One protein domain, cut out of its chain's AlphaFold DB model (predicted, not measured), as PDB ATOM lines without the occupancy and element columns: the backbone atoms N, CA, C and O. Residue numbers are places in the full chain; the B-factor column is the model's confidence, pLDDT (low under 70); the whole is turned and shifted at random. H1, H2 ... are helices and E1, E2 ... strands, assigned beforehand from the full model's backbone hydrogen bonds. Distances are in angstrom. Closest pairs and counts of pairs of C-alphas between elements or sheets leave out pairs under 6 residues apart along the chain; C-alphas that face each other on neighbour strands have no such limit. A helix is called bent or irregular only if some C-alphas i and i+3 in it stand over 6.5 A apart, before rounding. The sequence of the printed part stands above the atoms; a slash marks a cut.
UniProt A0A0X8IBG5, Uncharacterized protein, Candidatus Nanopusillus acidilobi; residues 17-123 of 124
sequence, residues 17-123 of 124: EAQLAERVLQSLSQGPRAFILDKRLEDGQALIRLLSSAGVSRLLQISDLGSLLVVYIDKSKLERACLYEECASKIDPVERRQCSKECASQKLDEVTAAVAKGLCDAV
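What this domain is: This is residues 17 to 123 of the 124 residues of an uncharacterized protein of Candidatus Nanopusillus acidilobi (UniProt A0A0X8IBG5). A small three-stranded sheet with two helices, H1 and H2, over one face makes a body at one end, and the crossed helices H3 and H4a make a helical head at the other. The long bent helix H4 joins the two: its first arm, H4a, belongs to the head, and its second, H4b, returns to the body and lies side by side with H1. The 107 printed residues hold four named helices and three named strands, in the order H1, E1, H2, E2, E3, H3, H4; the class is mostly helix, and the sheet, ordered E1, E3, E2, is antiparallel. The whole is elongated, 50 by 30 by 21 A, and only just compact, close to loose, with a radius of gyration of the C-alphas of 15.4 A.

Where its parts are: H1, residues 17 to 29, begins at C-alpha 17 (-20.841, -12.262, -5.176) and is 18.2 A long. E1 is residues 34 to 38, H2 residues 44 to 53, E2 residues 60 to 64 and E3 residues 68 to 73, the last 16.8 A long. H3, residues 75 to 85, is 15.1 A long. H4, residues 93 to 123, was assigned as one helix by its hydrogen bonds but is bent: C-alphas 106 and 109 are 6.7 A apart. Arm H4a, residues 93 to 106, begins at (-60.600, -31.499, -2.101) and is 20.1 A long; arm H4b, residues 109 to 123, is 21.4 A long and ends at (-24.205, -7.641, -1.717). The arms stand at a steep tilt of 43 degrees.

How they stand to each other: E3 is the inner strand, antiparallel to both of its neighbours: N 35 of E1 and O 71 of E3 are within hydrogen-bond range at 2.8 A, and N 63 of E2 and O 70 of E3 are within hydrogen-bond range at 2.8 A. E2 and E3 form a hairpin. H1 and H2 lie on the same face, two layers with the sheet; H1 is over E1 at a height of 9.4 A, and H2 over E3 at 9.6 A. E1, H2 and E2 make a split strand-helix-strand unit, two strands running the same way with E3 between them, and its crossover is right-handed. H1 and H4b touch, closest at the C-alphas of Ala 18 and Val 123, 5.4 A, with a shallow tilt of 7 degrees, opposite ways. H3 and H4a touch, closest at the C-alphas of Leu 78 and Ala 104, 5.1 A, at a steep tilt of 65 degrees. H1 and H4a are apart. Every O i to N i+4 pair is within hydrogen-bond range in H1, H2, H3 and H4a, and 10 of 11 are in H4b.

The domain as a whole: The two C-alphas farthest apart, those of Leu 41 and Ile 91, are 50.3 A apart. The printed part has no cut and no long link. The mean pLDDT of the printed part is 91.7, and one printed residue, Gly 31, is under 70.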
ATOM      1  N   GLU A  17     -19.590 -11.964  -5.882       86.75
ATOM      2  CA  GLU A  17     -20.841 -12.262  -5.176       86.75
ATOM      3  C   GLU A  17     -22.017 -11.450  -5.723       86.75
ATOM      4  O   GLU A  17     -23.081 -12.017  -5.967       86.75
ATOM      5  N   ALA A  18     -21.817 -10.159  -6.005       87.81
ATOM      6  CA  ALA A  18     -22.836  -9.320  -6.632       87.81
ATOM      7  C   ALA A  18     -23.171  -9.794  -8.054       87.81
ATOM      8  O   ALA A  18     -24.344  -9.889  -8.410       87.81
ATOM      9  N   GLN A  19     -22.165 -10.192  -8.837       89.06
ATOM     10  CA  GLN A  19     -22.382 -10.778 -10.167       89.06
ATOM     11  C   GLN A  19     -23.150 -12.107 -10.096       89.06
ATOM     12  O   GLN A  19     -23.999 -12.397 -10.943       89.06
ATOM     13  N   LEU A  20     -22.868 -12.942  -9.092       91.06
ATOM     14  CA  LEU A  20     -23.624 -14.172  -8.860       91.06
ATOM     15  C   LEU A  20     -25.072 -13.869  -8.448       91.06
ATOM     16  O   LEU A  20     -25.990 -14.477  -8.997       91.06
ATOM     17  N   ALA A  21     -25.286 -12.904  -7.549       91.62
ATOM     18  CA  ALA A  21     -26.614 -12.462  -7.132       91.62
ATOM     19  C   ALA A  21     -27.438 -11.952  -8.322       91.62
ATOM     20  O   ALA A  21     -28.565 -12.402  -8.521       91.62
ATOM     21  N   GLU A  22     -26.866 -11.093  -9.168       89.62
ATOM     22  CA  GLU A  22     -27.534 -10.582 -10.370       89.62
ATOM     23  C   GLU A  22     -27.955 -11.707 -11.322       89.62
ATOM     24  O   GLU A  22     -29.102 -11.725 -11.774       89.62
ATOM     25  N   ARG A  23     -27.087 -12.695 -11.577       91.19
ATOM     26  CA  ARG A  23     -27.431 -13.844 -12.435       91.19
ATOM     27  C   ARG A  23     -28.549 -14.704 -11.854       91.19
ATOM     28  O   ARG A  23     -29.428 -15.148 -12.603       91.19
ATOM     29  N   VAL A  24     -28.549 -14.920 -10.536       92.38
ATOM     30  CA  VAL A  24     -29.654 -15.604  -9.846       92.38
ATOM     31  C   VAL A  24     -30.950 -14.824 -10.057       92.38
ATOM     32  O   VAL A  24     -31.941 -15.397 -10.507       92.38
ATOM     33  N   LEU A  25     -30.948 -13.515  -9.809       90.50
ATOM     34  CA  LEU A  25     -32.143 -12.681  -9.940       90.50
ATOM     35  C   LEU A  25     -32.662 -12.587 -11.370       90.50
ATOM     36  O   LEU A  25     -33.873 -12.654 -11.599       90.50
ATOM     37  N   GLN A  26     -31.766 -12.486 -12.343       88.69
ATOM     38  CA  GLN A  26     -32.138 -12.491 -13.750       88.69
ATOM     39  C   GLN A  26     -32.827 -13.810 -14.122       88.69
ATOM     40  O   GLN A  26     -33.863 -13.804 -14.783       88.69
ATOM     41  N   SER A  27     -32.317 -14.938 -13.625       90.56
ATOM     42  CA  SER A  27     -32.884 -16.259 -13.921       90.56
ATOM     43  C   SER A  27     -34.207 -16.520 -13.191       90.56
ATOM     44  O   SER A  27     -35.092 -17.184 -13.727       90.56
ATOM     45  N   LEU A  28     -34.380 -15.977 -11.981       88.31
ATOM     46  CA  LEU A  28     -35.623 -16.098 -11.207       88.31
ATOM     47  C   LEU A  28     -36.733 -15.136 -11.666       88.31
ATOM     48  O   LEU A  28     -37.909 -15.413 -11.432       88.31
ATOM     49  N   SER A  29     -36.384 -14.017 -12.309       82.06
ATOM     50  CA  SER A  29     -37.350 -13.036 -12.835       82.06
ATOM     51  C   SER A  29     -37.894 -13.390 -14.223       82.06
ATOM     52  O   SER A  29     -38.940 -12.880 -14.624       82.06
ATOM     53  N   GLN A  30     -37.231 -14.295 -14.944       77.62
ATOM     54  CA  GLN A  30     -37.659 -14.788 -16.254       77.62
ATOM     55  C   GLN A  30     -38.235 -16.205 -16.134       77.62
ATOM     56  O   GLN A  30     -37.822 -16.972 -15.274       77.62
ATOM     57  N   GLY A  31     -39.203 -16.590 -16.977       67.62
ATOM     58  CA  GLY A  31     -39.639 -17.993 -17.053       67.62
ATOM     59  C   GLY A  31     -38.488 -18.856 -17.581       67.62
ATOM     60  O   GLY A  31     -37.921 -18.471 -18.604       67.62
ATOM     61  N   PRO A  32     -38.099 -19.976 -16.932       70.25
ATOM     62  CA  PRO A  32     -38.841 -20.834 -15.986       70.25
ATOM     63  C   PRO A  32     -38.640 -20.569 -14.470       70.25
ATOM     64  O   PRO A  32     -38.962 -21.435 -13.659       70.25
ATOM     65  N   ARG A  33     -38.150 -19.392 -14.065       84.00
ATOM     66  CA  ARG A  33     -37.875 -18.983 -12.668       84.00
ATOM     67  C   ARG A  33     -36.949 -19.950 -11.926       84.00
ATOM     68  O   ARG A  33     -37.188 -20.313 -10.771       84.00
ATOM     69  N   ALA A  34     -35.891 -20.367 -12.613       90.75
ATOM     70  CA  ALA A  34     -34.881 -21.277 -12.097       90.75
ATOM     71  C   ALA A  34     -33.485 -20.805 -12.508       90.75
ATOM     72  O   ALA A  34     -33.268 -20.424 -13.654       90.75
ATOM     73  N   PHE A  35     -32.541 -20.869 -11.576       94.88
ATOM     74  CA  PHE A  35     -31.118 -20.660 -11.793       94.88
ATOM     75  C   PHE A  35     -30.400 -22.011 -11.811       94.88
ATOM     76  O   PHE A  35     -30.667 -22.870 -10.969       94.88
ATOM     77  N   ILE A  36     -29.492 -22.203 -12.762       95.00
ATOM     78  CA  ILE A  36     -28.701 -23.429 -12.897       95.00
ATOM     79  C   ILE A  36     -27.229 -23.042 -12.830       95.00
ATOM     80  O   ILE A  36     -26.779 -22.191 -13.593       95.00
ATOM     81  N   LEU A  37     -26.487 -23.693 -11.939       96.19
ATOM     82  CA  LEU A  37     -25.045 -23.549 -11.789       96.19
ATOM     83  C   LEU A  37     -24.356 -24.866 -12.143       96.19
ATOM     84  O   LEU A  37     -24.720 -25.921 -11.621       96.19
ATOM     85  N   ASP A  38     -23.334 -24.805 -12.994       96.56
ATOM     86  CA  ASP A  38     -22.452 -25.941 -13.267       96.56
ATOM     87  C   ASP A  38     -21.251 -25.912 -12.316       96.56
ATOM     88  O   ASP A  38     -20.376 -25.050 -12.416       96.56
ATOM     89  N   LYS A  39     -21.187 -26.888 -11.405       95.69
ATOM     90  CA  LYS A  39     -20.136 -27.003 -10.380       95.69
ATOM     91  C   LYS A  39     -18.747 -27.278 -10.962       95.69
ATOM     92  O   LYS A  39     -17.758 -27.208 -10.240       95.69
ATOM     93  N   ARG A  40     -18.656 -27.633 -12.249       95.94
ATOM     94  CA  ARG A  40     -17.377 -27.805 -12.959       95.94
ATOM     95  C   ARG A  40     -16.772 -26.470 -13.384       95.94
ATOM     96  O   ARG A  40     -15.576 -26.411 -13.640       95.94
ATOM     97  N   LEU A  41     -17.608 -25.442 -13.506       94.25
ATOM     98  CA  LEU A  41     -17.220 -24.111 -13.967       94.25
ATOM     99  C   LEU A  41     -17.172 -23.106 -12.814       94.25
ATOM    100  O   LEU A  41     -16.380 -22.170 -12.856       94.25
ATOM    101  N   GLU A  42     -18.011 -23.295 -11.795       92.06
ATOM    102  CA  GLU A  42     -18.231 -22.315 -10.734       92.06
ATOM    103  C   GLU A  42     -18.348 -22.968  -9.349       92.06
ATOM    104  O   GLU A  42     -18.757 -24.122  -9.219       92.06
ATOM    105  N   ASP A  43     -18.029 -22.217  -8.289       91.50
ATOM    106  CA  ASP A  43     -18.129 -22.710  -6.912       91.50
ATOM    107  C   ASP A  43     -19.591 -22.753  -6.429       91.50
ATOM    108  O   ASP A  43     -20.193 -21.742  -6.059       91.50
ATOM    109  N   GLY A  44     -20.156 -23.958  -6.366       92.81
ATOM    110  CA  GLY A  44     -21.496 -24.183  -5.825       92.81
ATOM    111  C   GLY A  44     -21.657 -23.800  -4.349       92.81
ATOM    112  O   GLY A  44     -22.761 -23.444  -3.931       92.81
ATOM    113  N   GLN A  45     -20.587 -23.831  -3.547       94.12
ATOM    114  CA  GLN A  45     -20.649 -23.417  -2.142       94.12
ATOM    115  C   GLN A  45     -20.781 -21.902  -2.005       94.12
ATOM    116  O   GLN A  45     -21.487 -21.443  -1.106       94.12
ATOM    117  N   ALA A  46     -20.174 -21.126  -2.907       93.50
ATOM    118  CA  ALA A  46     -20.363 -19.679  -2.956       93.50
ATOM    119  C   ALA A  46     -21.843 -19.316  -3.174       93.50
ATOM    120  O   ALA A  46     -22.380 -18.476  -2.455       93.50
ATOM    121  N   LEU A  47     -22.537 -20.025  -4.075       95.12
ATOM    122  CA  LEU A  47     -23.981 -19.858  -4.280       95.12
ATOM    123  C   LEU A  47     -24.782 -20.163  -3.010       95.12
ATOM    124  O   LEU A  47     -25.621 -19.364  -2.604       95.12
ATOM    125  N   ILE A  48     -24.527 -21.299  -2.359       95.44
ATOM    126  CA  ILE A  48     -25.260 -21.687  -1.143       95.44
ATOM    127  C   ILE A  48     -25.042 -20.663  -0.021       95.44
ATOM    128  O   ILE A  48     -25.999 -20.290   0.663       95.44
ATOM    129  N   ARG A  49     -23.806 -20.176   0.155       95.12
ATOM    130  CA  ARG A  49     -23.485 -19.138   1.147       95.12
ATOM    131  C   ARG A  49     -24.208 -17.834   0.850       95.12
ATOM    132  O   ARG A  49     -24.821 -17.304   1.767       95.12
ATOM    133  N   LEU A  50     -24.209 -17.379  -0.404       94.50
ATOM    134  CA  LEU A  50     -24.928 -16.177  -0.833       94.50
ATOM    135  C   LEU A  50     -26.433 -16.272  -0.532       94.50
ATOM    136  O   LEU A  50     -27.019 -15.366   0.052       94.50
ATOM    137  N   LEU A  51     -27.077 -17.391  -0.879       95.38
ATOM    138  CA  LEU A  51     -28.511 -17.591  -0.613       95.38
ATOM    139  C   LEU A  51     -28.823 -17.709   0.887       95.38
ATOM    140  O   LEU A  51     -29.944 -17.426   1.327       95.38
ATOM    141  N   SER A  52     -27.852 -18.170   1.677       95.00
ATOM    142  CA  SER A  52     -27.966 -18.270   3.133       95.00
ATOM    143  C   SER A  52     -27.791 -16.907   3.800       95.00
ATOM    144  O   SER A  52     -28.621 -16.545   4.633       95.00
ATOM    145  N   SER A  53     -26.770 -16.133   3.416       93.38
ATOM    146  CA  SER A  53     -26.510 -14.788   3.948       93.38
ATOM    147  C   SER A  53     -27.623 -13.806   3.590       93.38
ATOM    148  O   SER A  53     -28.012 -12.999   4.428       93.38
ATOM    149  N   ALA A  54     -28.215 -13.948   2.404       93.44
ATOM    150  CA  ALA A  54     -29.397 -13.202   1.982       93.44
ATOM    151  C   ALA A  54     -30.683 -13.569   2.749       93.44
ATOM    152  O   ALA A  54     -31.710 -12.915   2.582       93.44
ATOM    153  N   GLY A  55     -30.686 -14.639   3.556       93.94
ATOM    154  CA  GLY A  55     -31.869 -15.078   4.307       93.94
ATOM    155  C   GLY A  55     -32.998 -15.663   3.444       93.94
ATOM    156  O   GLY A  55     -34.089 -15.931   3.946       93.94
ATOM    157  N   VAL A  56     -32.751 -15.913   2.156       92.81
ATOM    158  CA  VAL A  56     -33.774 -16.337   1.178       92.81
ATOM    159  C   VAL A  56     -33.882 -17.855   1.025       92.81
ATOM    160  O   VAL A  56     -34.802 -18.350   0.378       92.81
ATOM    161  N   SER A  57     -32.986 -18.621   1.654       91.00
ATOM    162  CA  SER A  57     -32.903 -20.085   1.508       91.00
ATOM    163  C   SER A  57     -34.218 -20.825   1.784       91.00
ATOM    164  O   SER A  57     -34.475 -21.870   1.197       91.00
ATOM    165  N   ARG A  58     -35.092 -20.293   2.652       89.25
ATOM    166  CA  ARG A  58     -36.395 -20.920   2.952       89.25
ATOM    167  C   ARG A  58     -37.409 -20.792   1.812       89.25
ATOM    168  O   ARG A  58     -38.267 -21.668   1.686       89.25
ATOM    169  N   LEU A  59     -37.286 -19.741   1.001       89.38
ATOM    170  CA  LEU A  59     -38.153 -19.423  -0.141       89.38
ATOM    171  C   LEU A  59     -37.768 -20.202  -1.405       89.38
ATOM    172  O   LEU A  59     -38.539 -20.278  -2.363       89.38
ATOM    173  N   LEU A  60     -36.572 -20.783  -1.401       92.06
ATOM    174  CA  LEU A  60     -35.997 -21.481  -2.533       92.06
ATOM    175  C   LEU A  60     -35.947 -22.987  -2.272       92.06
ATOM    176  O   LEU A  60     -35.912 -23.464  -1.132       92.06
ATOM    177  N   GLN A  61     -35.933 -23.736  -3.361       93.25
ATOM    178  CA  GLN A  61     -35.540 -25.128  -3.389       93.25
ATOM    179  C   GLN A  61     -34.210 -25.227  -4.129       93.25
ATOM    180  O   GLN A  61     -34.052 -24.660  -5.208       93.25
ATOM    181  N   ILE A  62     -33.263 -25.936  -3.519       94.06
ATOM    182  CA  ILE A  62     -31.943 -26.211  -4.081       94.06
ATOM    183  C   ILE A  62     -31.865 -27.717  -4.314       94.06
ATOM    184  O   ILE A  62     -32.020 -28.497  -3.373       94.06
ATOM    185  N   SER A  63     -31.633 -28.113  -5.558       94.31
ATOM    186  CA  SER A  63     -31.503 -29.507  -5.975       94.31
ATOM    187  C   SER A  63     -30.100 -29.742  -6.524       94.31
ATOM    188  O   SER A  63     -29.701 -29.112  -7.504       94.31
ATOM    189  N   ASP A  64     -29.352 -30.653  -5.901       95.31
ATOM    190  CA  ASP A  64     -28.060 -31.123  -6.410       95.31
ATOM    191  C   ASP A  64     -28.288 -32.298  -7.365       95.31
ATOM    192  O   ASP A  64     -28.810 -33.341  -6.972       95.31
ATOM    193  N   LEU A  65     -27.917 -32.109  -8.631       95.56
ATOM    194  CA  LEU A  65     -28.068 -33.081  -9.711       95.56
ATOM    195  C   LEU A  65     -26.699 -33.581 -10.204       95.56
ATOM    196  O   LEU A  65     -26.488 -33.788 -11.399       95.56
ATOM    197  N   GLY A  66     -25.734 -33.744  -9.297       94.88
ATOM    198  CA  GLY A  66     -24.409 -34.266  -9.622       94.88
ATOM    199  C   GLY A  66     -23.450 -33.151 -10.011       94.88
ATOM    200  O   GLY A  66     -22.833 -32.561  -9.136       94.88
ATOM    201  N   SER A  67     -23.293 -32.840 -11.299       96.25
ATOM    202  CA  SER A  67     -22.458 -31.703 -11.735       96.25
ATOM    203  C   SER A  67     -23.201 -30.367 -11.714       96.25
ATOM    204  O   SER A  67     -22.572 -29.323 -11.841       96.25
ATOM    205  N   LEU A  68     -24.525 -30.384 -11.549       96.69
ATOM    206  CA  LEU A  68     -25.373 -29.196 -11.599       96.69
ATOM    207  C   LEU A  68     -26.005 -28.924 -10.232       96.69
ATOM    208  O   LEU A  68     -26.430 -29.850  -9.542       96.69
ATOM    209  N   LEU A  69     -26.112 -27.650  -9.874       96.88
ATOM    210  CA  LEU A  69     -26.985 -27.156  -8.814       96.88
ATOM    211  C   LEU A  69     -28.125 -26.373  -9.452       96.88
ATOM    212  O   LEU A  69     -27.886 -25.457 -10.235       96.88
ATOM    213  N   VAL A  70     -29.361 -26.725  -9.115       95.56
ATOM    214  CA  VAL A  70     -30.560 -26.047  -9.616       95.56
ATOM    215  C   VAL A  70     -31.263 -25.365  -8.453       95.56
ATOM    216  O   VAL A  70     -31.558 -26.006  -7.447       95.56
ATOM    217  N   VAL A  71     -31.538 -24.075  -8.597       95.25
ATOM    218  CA  VAL A  71     -32.211 -23.242  -7.598       95.25
ATOM    219  C   VAL A  71     -33.483 -22.673  -8.203       95.25
ATOM    220  O   VAL A  71     -33.441 -22.067  -9.266       95.25
ATOM    221  N   TYR A  72     -34.620 -22.835  -7.540       93.69
ATOM    222  CA  TYR A  72     -35.898 -22.292  -8.006       93.69
ATOM    223  C   TYR A  72     -36.794 -21.910  -6.834       93.69
ATOM    224  O   TYR A  72     -36.570 -22.337  -5.701       93.69
ATOM    225  N   ILE A  73     -37.817 -21.098  -7.098       90.69
ATOM    226  CA  ILE A  73     -38.825 -20.762  -6.086       90.69
ATOM    227  C   ILE A  73     -39.635 -22.018  -5.755       90.69
ATOM    228  O   ILE A  73     -40.216 -22.646  -6.642       90.69
ATOM    229  N   ASP A  74     -39.695 -22.380  -4.474       89.38
ATOM    230  CA  ASP A  74     -40.380 -23.589  -4.013       89.38
ATOM    231  C   ASP A  74     -41.906 -23.400  -4.044       89.38
ATOM    232  O   ASP A  74     -42.557 -23.117  -3.033       89.38
ATOM    233  N   LYS A  75     -42.499 -23.568  -5.232       88.06
ATOM    234  CA  LYS A  75     -43.950 -23.448  -5.425       88.06
ATOM    235  C   LYS A  75     -44.729 -24.426  -4.541       88.06
ATOM    236  O   LYS A  75     -45.807 -24.087  -4.069       88.06
ATOM    237  N   SER A  76     -44.172 -25.602  -4.252       88.31
ATOM    238  CA  SER A  76     -44.831 -26.594  -3.395       88.31
ATOM    239  C   SER A  76     -44.952 -26.112  -1.947       88.31
ATOM    240  O   SER A  76     -45.966 -26.365  -1.295       88.31
ATOM    241  N   LYS A  77     -43.949 -25.398  -1.417       89.12
ATOM    242  CA  LYS A  77     -44.066 -24.726  -0.111       89.12
ATOM    243  C   LYS A  77     -45.126 -23.631  -0.129       89.12
ATOM    244  O   LYS A  77     -45.891 -23.561   0.827       89.12
ATOM    245  N   LEU A  78     -45.192 -22.829  -1.192       90.88
ATOM    246  CA  LEU A  78     -46.214 -21.784  -1.323       90.88
ATOM    247  C   LEU A  78     -47.621 -22.380  -1.373       90.88
ATOM    248  O   LEU A  78     -48.496 -21.936  -0.640       90.88
ATOM    249  N   GLU A  79     -47.819 -23.442  -2.155       93.38
ATOM    250  CA  GLU A  79     -49.087 -24.174  -2.208       93.38
ATOM    251  C   GLU A  79     -49.483 -24.708  -0.825       93.38
ATOM    252  O   GLU A  79     -50.634 -24.549  -0.415       93.38
ATOM    253  N   ARG A  80     -48.536 -25.271  -0.059       92.50
ATOM    254  CA  ARG A  80     -48.796 -25.719   1.319       92.50
ATOM    255  C   ARG A  80     -49.175 -24.565   2.246       92.50
ATOM    256  O   ARG A  80     -50.140 -24.713   2.985       92.50
ATOM    257  N   ALA A  81     -48.458 -23.443   2.207       92.00
ATOM    258  CA  ALA A  81     -48.788 -22.268   3.017       92.00
ATOM    259  C   ALA A  81     -50.203 -21.757   2.694       92.00
ATOM    260  O   ALA A  81     -51.047 -21.669   3.582       92.00
ATOM    261  N   CYS A  82     -50.509 -21.579   1.406       94.75
ATOM    262  CA  CYS A  82     -51.837 -21.204   0.916       94.75
ATOM    263  C   CYS A  82     -52.943 -22.182   1.336       94.75
ATOM    264  O   CYS A  82     -54.070 -21.774   1.619       94.75
ATOM    265  N   LEU A  83     -52.636 -23.483   1.386       94.25
ATOM    266  CA  LEU A  83     -53.598 -24.502   1.801       94.25
ATOM    267  C   LEU A  83     -54.059 -24.292   3.247       94.25
ATOM    268  O   LEU A  83     -55.240 -24.493   3.525       94.25
ATOM    269  N   TYR A  84     -53.156 -23.882   4.139       91.81
ATOM    270  CA  TYR A  84     -53.471 -23.637   5.547       91.81
ATOM    271  C   TYR A  84     -54.012 -22.226   5.806       91.81
ATOM    272  O   TYR A  84     -54.951 -22.086   6.584       91.81
ATOM    273  N   GLU A  85     -53.442 -21.202   5.171       92.00
ATOM    274  CA  GLU A  85     -53.764 -19.799   5.467       92.00
ATOM    275  C   GLU A  85     -55.059 -19.322   4.799       92.00
ATOM    276  O   GLU A  85     -55.840 -18.607   5.423       92.00
ATOM    277  N   GLU A  86     -55.316 -19.729   3.552       93.19
ATOM    278  CA  GLU A  86     -56.403 -19.156   2.740       93.19
ATOM    279  C   GLU A  86     -57.449 -20.200   2.324       93.19
ATOM    280  O   GLU A  86     -58.650 -19.925   2.306       93.19
ATOM    281  N   CYS A  87     -57.021 -21.427   2.020       95.12
ATOM    282  CA  CYS A  87     -57.885 -22.434   1.397       95.12
ATOM    283  C   CYS A  87     -58.425 -23.496   2.369       95.12
ATOM    284  O   CYS A  87     -59.158 -24.392   1.946       95.12
ATOM    285  N   ALA A  88     -58.096 -23.417   3.662       93.19
ATOM    286  CA  ALA A  88     -58.435 -24.446   4.649       93.19
ATOM    287  C   ALA A  88     -59.951 -24.650   4.835       93.19
ATOM    288  O   ALA A  88     -60.386 -25.751   5.166       93.19
ATOM    289  N   SER A  89     -60.757 -23.613   4.584       94.12
ATOM    290  CA  SER A  89     -62.222 -23.637   4.704       94.12
ATOM    291  C   SER A  89     -62.938 -24.361   3.556       94.12
ATOM    292  O   SER A  89     -64.142 -24.610   3.643       94.12
ATOM    293  N   LYS A  90     -62.230 -24.710   2.474       94.12
ATOM    294  CA  LYS A  90     -62.803 -25.427   1.327       94.12
ATOM    295  C   LYS A  90     -63.001 -26.905   1.672       94.12
ATOM    296  O   LYS A  90     -62.039 -27.618   1.960       94.12
ATOM    297  N   ILE A  91     -64.258 -27.350   1.628       92.19
ATOM    298  CA  ILE A  91     -64.659 -28.726   1.958       92.19
ATOM    299  C   ILE A  91     -64.276 -29.686   0.828       92.19
ATOM    300  O   ILE A  91     -63.741 -30.763   1.093       92.19
ATOM    301  N   ASP A  92     -64.513 -29.289  -0.426       96.50
ATOM    302  CA  ASP A  92     -64.181 -30.116  -1.581       96.50
ATOM    303  C   ASP A  92     -62.652 -30.168  -1.816       96.50
ATOM    304  O   ASP A  92     -61.996 -29.122  -1.927       96.50
ATOM    305  N   PRO A  93     -62.041 -31.366  -1.905       93.44
ATOM    306  CA  PRO A  93     -60.600 -31.499  -2.101       93.44
ATOM    307  C   PRO A  93     -60.081 -30.927  -3.426       93.44
ATOM    308  O   PRO A  93     -58.927 -30.487  -3.476       93.44
ATOM    309  N   VAL A  94     -60.888 -30.946  -4.492       95.44
ATOM    310  CA  VAL A  94     -60.503 -30.431  -5.812       95.44
ATOM    311  C   VAL A  94     -60.505 -28.907  -5.786       95.44
ATOM    312  O   VAL A  94     -59.493 -28.301  -6.147       95.44
ATOM    313  N   GLU A  95     -61.567 -28.291  -5.268       95.81
ATOM    314  CA  GLU A  95     -61.656 -26.841  -5.065       95.81
ATOM    315  C   GLU A  95     -60.546 -26.328  -4.148       95.81
ATOM    316  O   GLU A  95     -59.887 -25.333  -4.455       95.81
ATOM    317  N   ARG A  96     -60.276 -27.030  -3.041       95.56
ATOM    318  CA  ARG A  96     -59.197 -26.667  -2.114       95.56
ATOM    319  C   ARG A  96     -57.834 -26.675  -2.797       95.56
ATOM    320  O   ARG A  96     -57.027 -25.768  -2.592       95.56
ATOM    321  N   ARG A  97     -57.566 -27.695  -3.616       94.06
ATOM    322  CA  ARG A  97     -56.312 -27.799  -4.367       94.06
ATOM    323  C   ARG A  97     -56.200 -26.703  -5.424       94.06
ATOM    324  O   ARG A  97     -55.114 -26.157  -5.597       94.06
ATOM    325  N   GLN A  98     -57.290 -26.387  -6.119       96.19
ATOM    326  CA  GLN A  98     -57.308 -25.318  -7.112       96.19
ATOM    327  C   GLN A  98     -57.051 -23.949  -6.465       96.19
ATOM    328  O   GLN A  98     -56.155 -23.233  -6.907       96.19
ATOM    329  N   CYS A  99     -57.725 -23.657  -5.350       96.38
ATOM    330  CA  CYS A  99     -57.495 -22.460  -4.536       96.38
ATOM    331  C   CYS A  99     -56.018 -22.317  -4.130       96.38
ATOM    332  O   CYS A  99     -55.408 -21.269  -4.333       96.38
ATOM    333  N   SER A 100     -55.407 -23.392  -3.618       96.19
ATOM    334  CA  SER A 100     -54.002 -23.386  -3.185       96.19
ATOM    335  C   SER A 100     -53.040 -23.066  -4.339       96.19
ATOM    336  O   SER A 100     -52.116 -22.269  -4.168       96.19
ATOM    337  N   LYS A 101     -53.286 -23.619  -5.534       94.00
ATOM    338  CA  LYS A 101     -52.489 -23.334  -6.740       94.00
ATOM    339  C   LYS A 101     -52.616 -21.888  -7.208       94.00
ATOM    340  O   LYS A 101     -51.621 -21.306  -7.645       94.00
ATOM    341  N   GLU A 102     -53.820 -21.328  -7.164       94.19
ATOM    342  CA  GLU A 102     -54.084 -19.938  -7.544       94.19
ATOM    343  C   GLU A 102     -53.410 -18.973  -6.570       94.19
ATOM    344  O   GLU A 102     -52.604 -18.150  -7.006       94.19
ATOM    345  N   CYS A 103     -53.621 -19.160  -5.264       94.50
ATOM    346  CA  CYS A 103     -52.948 -18.398  -4.211       94.50
ATOM    347  C   CYS A 103     -51.418 -18.449  -4.355       94.50
ATOM    348  O   CYS A 103     -50.753 -17.414  -4.383       94.50
ATOM    349  N   ALA A 104     -50.839 -19.639  -4.550       92.75
ATOM    350  CA  ALA A 104     -49.392 -19.780  -4.711       92.75
ATOM    351  C   ALA A 104     -48.868 -19.079  -5.973       92.75
ATOM    352  O   ALA A 104     -47.744 -18.580  -5.982       92.75
ATOM    353  N   SER A 105     -49.668 -19.043  -7.041       89.62
ATOM    354  CA  SER A 105     -49.307 -18.352  -8.281       89.62
ATOM    355  C   SER A 105     -49.378 -16.830  -8.121       89.62
ATOM    356  O   SER A 105     -48.527 -16.139  -8.672       89.62
ATOM    357  N   GLN A 106     -50.323 -16.313  -7.328       90.19
ATOM    358  CA  GLN A 106     -50.423 -14.886  -6.996       90.19
ATOM    359  C   GLN A 106     -49.273 -14.425  -6.088       90.19
ATOM    360  O   GLN A 106     -48.656 -13.397  -6.352       90.19
ATOM    361  N   LYS A 107     -48.908 -15.223  -5.076       90.31
ATOM    362  CA  LYS A 107     -47.782 -14.917  -4.170       90.31
ATOM    363  C   LYS A 107     -46.404 -15.077  -4.823       90.31
ATOM    364  O   LYS A 107     -45.395 -14.696  -4.235       90.31
ATOM    365  N   LEU A 108     -46.326 -15.648  -6.026       87.44
ATOM    366  CA  LEU A 108     -45.054 -15.932  -6.692       87.44
ATOM    367  C   LEU A 108     -44.247 -14.654  -6.961       87.44
ATOM    368  O   LEU A 108     -43.031 -14.660  -6.798       87.44
ATOM    369  N   ASP A 109     -44.915 -13.565  -7.344       84.44
ATOM    370  CA  ASP A 109     -44.255 -12.285  -7.619       84.44
ATOM    371  C   ASP A 109     -43.776 -11.598  -6.333       84.44
ATOM    372  O   ASP A 109     -42.671 -11.054  -6.306       84.44
ATOM    373  N   GLU A 110     -44.537 -11.706  -5.239       88.25
ATOM    374  CA  GLU A 110     -44.121 -11.232  -3.910       88.25
ATOM    375  C   GLU A 110     -42.874 -11.975  -3.420       88.25
ATOM    376  O   GLU A 110     -41.927 -11.365  -2.923       88.25
ATOM    377  N   VAL A 111     -42.841 -13.296  -3.609       89.62
ATOM    378  CA  VAL A 111     -41.689 -14.128  -3.245       89.62
ATOM    379  C   VAL A 111     -40.480 -13.784  -4.107       89.62
ATOM    380  O   VAL A 111     -39.386 -13.626  -3.566       89.62
ATOM    381  N   THR A 112     -40.654 -13.603  -5.420       88.50
ATOM    382  CA  THR A 112     -39.573 -13.130  -6.297       88.50
ATOM    383  C   THR A 112     -39.028 -11.782  -5.816       88.50
ATOM    384  O   THR A 112     -37.811 -11.611  -5.747       88.50
ATOM    385  N   ALA A 113     -39.895 -10.839  -5.436       88.19
ATOM    386  CA  ALA A 113     -39.483  -9.535  -4.920       88.19
ATOM    387  C   ALA A 113     -38.747  -9.638  -3.571       88.19
ATOM    388  O   ALA A 113     -37.737  -8.964  -3.369       88.19
ATOM    389  N   ALA A 114     -39.200 -10.510  -2.666       90.50
ATOM    390  CA  ALA A 114     -38.524 -10.773  -1.397       90.50
ATOM    391  C   ALA A 114     -37.132 -11.391  -1.606       90.50
ATOM    392  O   ALA A 114     -36.175 -10.993  -0.941       90.50
ATOM    393  N   VAL A 115     -37.004 -12.315  -2.565       91.56
ATOM    394  CA  VAL A 115     -35.715 -12.901  -2.955       91.56
ATOM    395  C   VAL A 115     -34.789 -11.838  -3.550       91.56
ATOM    396  O   VAL A 115     -33.625 -11.768  -3.161       91.56
ATOM    397  N   ALA A 116     -35.308 -10.981  -4.435       90.50
ATOM    398  CA  ALA A 116     -34.575  -9.848  -5.002       90.50
ATOM    399  C   ALA A 116     -34.033  -8.912  -3.932       90.50
ATOM    400  O   ALA A 116     -32.840  -8.617  -3.918       90.50
ATOM    401  N   LYS A 117     -34.893  -8.512  -2.995       90.62
ATOM    402  CA  LYS A 117     -34.500  -7.660  -1.882       90.62
ATOM    403  C   LYS A 117     -33.399  -8.303  -1.034       90.62
ATOM    404  O   LYS A 117     -32.356  -7.691  -0.858       90.62
ATOM    405  N   GLY A 118     -33.600  -9.539  -0.568       92.12
ATOM    406  CA  GLY A 118     -32.624 -10.218   0.291       92.12
ATOM    407  C   GLY A 118     -31.263 -10.405  -0.383       92.12
ATOM    408  O   GLY A 118     -30.230 -10.218   0.254       92.12
ATOM    409  N   LEU A 119     -31.250 -10.728  -1.681       91.88
ATOM    410  CA  LEU A 119     -30.008 -10.857  -2.443       91.88
ATOM    411  C   LEU A 119     -29.291  -9.519  -2.624       91.88
ATOM    412  O   LEU A 119     -28.075  -9.477  -2.468       91.88
ATOM    413  N   CYS A 120     -30.013  -8.433  -2.903       89.88
ATOM    414  CA  CYS A 120     -29.395  -7.118  -3.041       89.88
ATOM    415  C   CYS A 120     -28.889  -6.550  -1.715       89.88
ATOM    416  O   CYS A 120     -27.799  -5.981  -1.691       89.88
ATOM    417  N   ASP A 121     -29.622  -6.751  -0.620       89.69
ATOM    418  CA  ASP A 121     -29.198  -6.339   0.722       89.69
ATOM    419  C   ASP A 121     -27.916  -7.079   1.159       89.69
ATOM    420  O   ASP A 121     -27.107  -6.522   1.893       89.69
ATOM    421  N   ALA A 122     -27.698  -8.315   0.688       89.56
ATOM    422  CA  ALA A 122     -26.518  -9.116   1.029       89.56
ATOM    423  C   ALA A 122     -25.233  -8.723   0.279       89.56
ATOM    424  O   ALA A 122     -24.152  -9.136   0.697       89.56
ATOM    425  N   VAL A 123     -25.341  -7.987  -0.833       86.75
ATOM    426  CA  VAL A 123     -24.205  -7.641  -1.717       86.75
ATOM    427  C   VAL A 123     -23.969  -6.131  -1.863       86.75
ATOM    428  O   VAL A 123     -23.081  -5.730  -2.624       86.75
TER     429      VAL A 123